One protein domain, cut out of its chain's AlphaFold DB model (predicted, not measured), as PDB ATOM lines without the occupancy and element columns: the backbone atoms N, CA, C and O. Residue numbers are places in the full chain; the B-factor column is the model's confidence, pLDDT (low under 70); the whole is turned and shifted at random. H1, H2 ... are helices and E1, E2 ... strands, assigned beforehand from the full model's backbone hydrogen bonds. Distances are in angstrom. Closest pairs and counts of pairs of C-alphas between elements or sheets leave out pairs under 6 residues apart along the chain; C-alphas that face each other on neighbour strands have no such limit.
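AT A GLANCE: This is residues 55 to 102 of the 113 residues of the protein "UPF0547 domain-containing protein" of Magnetospirillum magneticum (strain AMB-1 / ATCC 700264) (UniProt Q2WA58). A small hairpin of two short strands, E1 and E2, forms the middle; helix H1 leads into it, with residues 55 to 61 sticking out free, and a long loop, residues 78 to 91, leads on to helix H2, set off to one side. The 48 printed residues hold H1, E1, E2 and H2 in that order, mixed helices and strands, with an antiparallel sheet E1 - E2. The whole is only just compact, close to loose, with a radius of gyration of the C-alphas of 11.1 A, and flat, spanning 32 by 23 by 12 A.

IN THESE COORDINATES: E1 is residues 66 to 68 and E2 residues 75 to 77. H1, residues 55 to 64, is 14.1 A long from C-alpha 55 at (134.845, 140.945, 86.313). H2, residues 92 to 100, is 12.3 A long, ending at C-alpha 100 at (110.406, 136.506, 80.424).

HOW THE PARTS SIT: In the hairpin E1 and E2, N 67 and O 76 are 2.8 A apart, within hydrogen-bond range. The closest C-alphas of E1 and H2, Lys 67 and Thr 98, are 7.7 A apart. H1 is apart from E2 and H2. Every O i to N i+4 pair in H1 and H2 is within hydrogen-bond range.

THE WHOLE: The farthest C-alphas, Ala 55 and Ser 91, are 33.0 A apart. The printed part has no cut; the link E2 to H2 is long. Residues 98 to 102 are under pLDDT 70.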
ATOM      1  N   ALA A  55     134.622 141.648  87.573       85.62
ATOM      2  CA  ALA A  55     134.845 140.945  86.313       85.62
ATOM      3  C   ALA A  55     133.821 139.818  86.125       85.62
ATOM      4  O   ALA A  55     133.180 139.751  85.079       85.62
ATOM      5  N   GLN A  56     133.594 139.009  87.161       86.00
ATOM      6  CA  GLN A  56     132.592 137.946  87.147       86.00
ATOM      7  C   GLN A  56     131.177 138.505  86.954       86.00
ATOM      8  O   GLN A  56     130.405 137.968  86.166       86.00
ATOM      9  N   GLN A  57     130.836 139.611  87.621       84.75
ATOM     10  CA  GLN A  57     129.529 140.248  87.463       84.75
ATOM     11  C   GLN A  57     129.336 140.819  86.052       84.75
ATOM     12  O   GLN A  57     128.250 140.697  85.490       84.75
ATOM     13  N   ARG A  58     130.382 141.408  85.455       82.44
ATOM     14  CA  ARG A  58     130.346 141.874  84.060       82.44
ATOM     15  C   ARG A  58     130.161 140.714  83.087       82.44
ATOM     16  O   ARG A  58     129.307 140.811  82.221       82.44
ATOM     17  N   GLN A  59     130.898 139.619  83.264       81.94
ATOM     18  CA  GLN A  59     130.755 138.422  82.431       81.94
ATOM     19  C   GLN A  59     129.360 137.803  82.561       81.94
ATOM     20  O   GLN A  59     128.735 137.478  81.558       81.94
ATOM     21  N   ALA A  60     128.834 137.693  83.785       77.69
ATOM     22  CA  ALA A  60     127.480 137.200  84.019       77.69
ATOM     23  C   ALA A  60     126.423 138.097  83.355       77.69
ATOM     24  O   ALA A  60     125.480 137.585  82.760       77.69
ATOM     25  N   ALA A  61     126.602 139.421  83.405       74.81
ATOM     26  CA  ALA A  61     125.732 140.361  82.706       74.81
ATOM     27  C   ALA A  61     125.846 140.228  81.177       74.81
ATOM     28  O   ALA A  61     124.833 140.252  80.489       74.81
ATOM     29  N   GLU A  62     127.048 140.053  80.623       74.81
ATOM     30  CA  GLU A  62     127.232 139.847  79.179       74.81
ATOM     31  C   GLU A  62     126.555 138.566  78.680       74.81
ATOM     32  O   GLU A  62     125.884 138.605  77.649       74.81
ATOM     33  N   VAL A  63     126.680 137.463  79.427       74.81
ATOM     34  CA  VAL A  63     125.999 136.199  79.110       74.81
ATOM     35  C   VAL A  63     124.488 136.367  79.216       74.81
ATOM     36  O   VAL A  63     123.782 135.982  78.286       74.81
ATOM     37  N   ALA A  64     124.001 136.993  80.294       73.75
ATOM     38  CA  ALA A  64     122.582 137.287  80.452       73.75
ATOM     39  C   ALA A  64     122.066 138.101  79.258       73.75
ATOM     40  O   ALA A  64     121.105 137.710  78.626       73.75
ATOM     41  N   HIS A  65     122.748 139.162  78.832       80.94
ATOM     42  CA  HIS A  65     122.277 140.012  77.732       80.94
ATOM     43  C   HIS A  65     122.554 139.463  76.318       80.94
ATOM     44  O   HIS A  65     122.561 140.228  75.341       80.94
ATOM     45  N   SER A  66     122.749 138.153  76.179       86.19
ATOM     46  CA  SER A  66     122.989 137.474  74.906       86.19
ATOM     47  C   SER A  66     121.971 136.360  74.651       86.19
ATOM     48  O   SER A  66     121.413 135.789  75.581       86.19
ATOM     49  N   LYS A  67     121.700 136.069  73.378       87.00
ATOM     50  CA  LYS A  67     120.878 134.938  72.932       87.00
ATOM     51  C   LYS A  67     121.511 134.278  71.714       87.00
ATOM     52  O   LYS A  67     122.223 134.931  70.946       87.00
ATOM     53  N   THR A  68     121.209 133.005  71.501       90.88
ATOM     54  CA  THR A  68     121.687 132.253  70.335       90.88
ATOM     55  C   THR A  68     120.678 132.348  69.195       90.88
ATOM     56  O   THR A  68     119.486 132.126  69.392       90.88
ATOM     57  N   CYS A  69     121.136 132.667  67.983       93.50
ATOM     58  CA  CYS A  69     120.259 132.679  66.813       93.50
ATOM     59  C   CYS A  69     119.901 131.242  66.372       93.50
ATOM     60  O   CYS A  69     120.815 130.471  66.078       93.50
ATOM     61  N   PRO A  70     118.612 130.880  66.211       91.38
ATOM     62  CA  PRO A  70     118.203 129.516  65.850       91.38
ATOM     63  C   PRO A  70     118.584 129.119  64.416       91.38
ATOM     64  O   PRO A  70     118.638 127.936  64.089       91.38
ATOM     65  N   ARG A  71     118.862 130.093  63.538       95.62
ATOM     66  CA  ARG A  71     119.197 129.844  62.125       95.62
ATOM     67  C   ARG A  71     120.675 129.602  61.863       95.62
ATOM     68  O   ARG A  71     120.999 128.821  60.977       95.62
ATOM     69  N   CYS A  72     121.560 130.308  62.563       96.06
ATOM     70  CA  CYS A  72     123.005 130.246  62.313       96.06
ATOM     71  C   CYS A  72     123.842 129.905  63.549       96.06
ATOM     72  O   CYS A  72     125.061 129.880  63.440       96.06
ATOM     73  N   ALA A  73     123.207 129.665  64.703       94.00
ATOM     74  CA  ALA A  73     123.833 129.298  65.979       94.00
ATOM     75  C   ALA A  73     124.843 130.312  66.553       94.00
ATOM     76  O   ALA A  73     125.570 130.005  67.491       94.00
ATOM     77  N   GLU A  74     124.871 131.533  66.025       94.56
ATOM     78  CA  GLU A  74     125.778 132.576  66.497       94.56
ATOM     79  C   GLU A  74     125.210 133.294  67.730       94.56
ATOM     80  O   GLU A  74     123.990 133.484  67.841       94.56
ATOM     81  N   THR A  75     126.093 133.729  68.634       92.00
ATOM     82  CA  THR A  75     125.697 134.473  69.839       92.00
ATOM     83  C   THR A  75     125.512 135.950  69.497       92.00
ATOM     84  O   THR A  75     126.436 136.654  69.076       92.00
ATOM     85  N   ILE A  76     124.292 136.445  69.678       90.94
ATOM     86  CA  ILE A  76     123.915 137.837  69.423       90.94
ATOM     87  C   ILE A  76     123.373 138.480  70.698       90.94
ATOM     88  O   ILE A  76     123.118 137.812  71.692       90.94
ATOM     89  N   LYS A  77     123.189 139.801  70.692       87.00
ATOM     90  CA  LYS A  77     122.547 140.486  71.821       87.00
ATOM     91  C   LYS A  77     121.120 139.954  71.988       87.00
ATOM     92  O   LYS A  77     120.402 139.863  70.994       87.00
ATOM     93  N   ALA A  78     120.700 139.677  73.223       84.31
ATOM     94  CA  ALA A  78     119.327 139.259  73.546       84.31
ATOM     95  C   ALA A  78     118.294 140.222  72.928       84.31
ATOM     96  O   ALA A  78     117.329 139.844  72.271       84.31
ATOM     97  N   ALA A  79     118.649 141.494  73.013       81.50
ATOM     98  CA  ALA A  79     118.019 142.673  72.458       81.50
ATOM     99  C   ALA A  79     117.867 142.761  70.917       81.50
ATOM    100  O   ALA A  79     117.257 143.717  70.435       81.50
ATOM    101  N   ALA A  80     118.483 141.878  70.127       86.25
ATOM    102  CA  ALA A  80     118.501 142.000  68.668       86.25
ATOM    103  C   ALA A  80     117.200 141.479  68.024       86.25
ATOM    104  O   ALA A  80     116.831 140.324  68.247       86.25
ATOM    105  N   ARG A  81     116.551 142.302  67.181       88.69
ATOM    106  CA  ARG A  81     115.435 141.874  66.306       88.69
ATOM    107  C   ARG A  81     115.882 141.190  65.029       88.69
ATOM    108  O   ARG A  81     115.152 140.370  64.497       88.69
ATOM    109  N   VAL A  82     117.078 141.520  64.553       92.00
ATOM    110  CA  VAL A  82     117.664 140.915  63.359       92.00
ATOM    111  C   VAL A  82     119.063 140.421  63.693       92.00
ATOM    112  O   VAL A  82     119.875 141.132  64.295       92.00
ATOM    113  N   CYS A  83     119.362 139.178  63.330       94.38
ATOM    114  CA  CYS A  83     120.694 138.616  63.488       94.38
ATOM    115  C   CYS A  83     121.674 139.305  62.526       94.38
ATOM    116  O   CYS A  83     121.541 139.176  61.313       94.38
ATOM    117  N   ARG A  84     122.726 139.961  63.037       94.06
ATOM    118  CA  ARG A  84     123.716 140.650  62.176       94.06
ATOM    119  C   ARG A  84     124.505 139.730  61.238       94.06
ATOM    120  O   ARG A  84     125.179 140.227  60.345       94.06
ATOM    121  N   PHE A  85     124.495 138.421  61.495       95.75
ATOM    122  CA  PHE A  85     125.304 137.444  60.770       95.75
ATOM    123  C   PHE A  85     124.527 136.796  59.624       95.75
ATOM    124  O   PHE A  85     125.018 136.754  58.503       95.75
ATOM    125  N   CYS A  86     123.308 136.320  59.894       96.25
ATOM    126  CA  CYS A  86     122.481 135.618  58.906       96.25
ATOM    127  C   CYS A  86     121.221 136.380  58.480       96.25
ATOM    128  O   CYS A  86     120.481 135.878  57.641       96.25
ATOM    129  N   GLN A  87     120.968 137.560  59.056       95.06
ATOM    130  CA  GLN A  87     119.787 138.392  58.793       95.06
ATOM    131  C   GLN A  87     118.445 137.714  59.126       95.06
ATOM    132  O   GLN A  87     117.410 138.098  58.596       95.06
ATOM    133  N   TYR A  88     118.438 136.712  60.016       94.19
ATOM    134  CA  TYR A  88     117.191 136.174  60.567       94.19
ATOM    135  C   TYR A  88     116.476 137.238  61.396       94.19
ATOM    136  O   TYR A  88     117.089 137.827  62.290       94.19
ATOM    137  N   GLU A  89     115.198 137.441  61.105       94.44
ATOM    138  CA  GLU A  89     114.301 138.339  61.820       94.44
ATOM    139  C   GLU A  89     113.516 137.542  62.869       94.44
ATOM    140  O   GLU A  89     112.908 136.522  62.551       94.44
ATOM    141  N   PHE A  90     113.588 137.980  64.126       90.06
ATOM    142  CA  PHE A  90     112.907 137.349  65.254       90.06
ATOM    143  C   PHE A  90     111.482 137.895  65.373       90.06
ATOM    144  O   PHE A  90     111.272 139.108  65.286       90.06
ATOM    145  N   SER A  91     110.518 137.014  65.620       87.25
ATOM    146  CA  SER A  91     109.137 137.394  65.921       87.25
ATOM    147  C   SER A  91     109.014 138.073  67.290       87.25
ATOM    148  O   SER A  91     109.836 137.873  68.184       87.25
ATOM    149  N   GLU A  92     107.956 138.866  67.487       82.75
ATOM    150  CA  GLU A  92     107.677 139.505  68.784       82.75
ATOM    151  C   GLU A  92     107.449 138.474  69.908       82.75
ATOM    152  O   GLU A  92     107.739 138.758  71.065       82.75
ATOM    153  N   GLU A  93     106.974 137.268  69.585       80.88
ATOM    154  CA  GLU A  93     106.817 136.165  70.544       80.88
ATOM    155  C   GLU A  93     108.183 135.645  71.020       80.88
ATOM    156  O   GLU A  93     108.424 135.596  72.225       80.88
ATOM    157  N   GLU A  94     109.115 135.376  70.096       79.94
ATOM    158  CA  GLU A  94     110.494 134.967  70.418       79.94
ATOM    159  C   GLU A  94     111.253 136.049  71.211       79.94
ATOM    160  O   GLU A  94     112.105 135.746  72.051       79.94
ATOM    161  N   LEU A  95     110.969 137.330  70.943       76.31
ATOM    162  CA  LEU A  95     111.546 138.441  71.702       76.31
ATOM    163  C   LEU A  95     111.034 138.459  73.144       76.31
ATOM    164  O   LEU A  95     111.854 138.560  74.052       76.31
ATOM    165  N   ARG A  96     109.723 138.295  73.351       71.94
ATOM    166  CA  ARG A  96     109.099 138.281  74.683       71.94
ATOM    167  C   ARG A  96     109.517 137.075  75.516       71.94
ATOM    168  O   ARG A  96     109.796 137.228  76.697       71.94
ATOM    169  N   GLU A  97     109.637 135.899  74.906       71.12
ATOM    170  CA  GLU A  97     110.120 134.695  75.597       71.12
ATOM    171  C   GLU A  97     111.564 134.877  76.095       71.12
ATOM    172  O   GLU A  97     111.891 134.525  77.226       71.12
ATOM    173  N   THR A  98     112.410 135.545  75.299       67.69
ATOM    174  CA  THR A  98     113.774 135.905  75.725       67.69
ATOM    175  C   THR A  98     113.775 136.900  76.903       67.69
ATOM    176  O   THR A  98     114.727 136.927  77.682       67.69
ATOM    177  N   GLU A  99     112.746 137.743  77.027       65.12
ATOM    178  CA  GLU A  99     112.593 138.716  78.118       65.12
ATOM    179  C   GLU A  99     112.036 138.072  79.398       65.12
ATOM    180  O   GLU A  99     112.513 138.392  80.485       65.12
ATOM    181  N   ASP A 100     111.077 137.149  79.284       62.75
ATOM    182  CA  ASP A 100     110.406 136.506  80.424       62.75
ATOM    183  C   ASP A 100     111.309 135.489  81.153       62.75
ATOM    184  O   ASP A 100     111.285 135.414  82.385       62.75
ATOM    185  N   ASP A 101     112.174 134.767  80.431       62.41
ATOM    186  CA  ASP A 101     113.180 133.866  81.028       62.41
ATOM    187  C   ASP A 101     114.347 134.620  81.702       62.41
ATOM    188  O   ASP A 101     115.214 134.023  82.354       62.41
ATOM    189  N   MET A 102     114.388 135.948  81.571       59.44
ATOM    190  CA  MET A 102     115.520 136.771  81.969       59.44
ATOM    191  C   MET A 102     115.064 137.916  82.884       59.44
ATOM    192  O   MET A 102     114.612 138.958  82.418       59.44
TER     193      MET A 102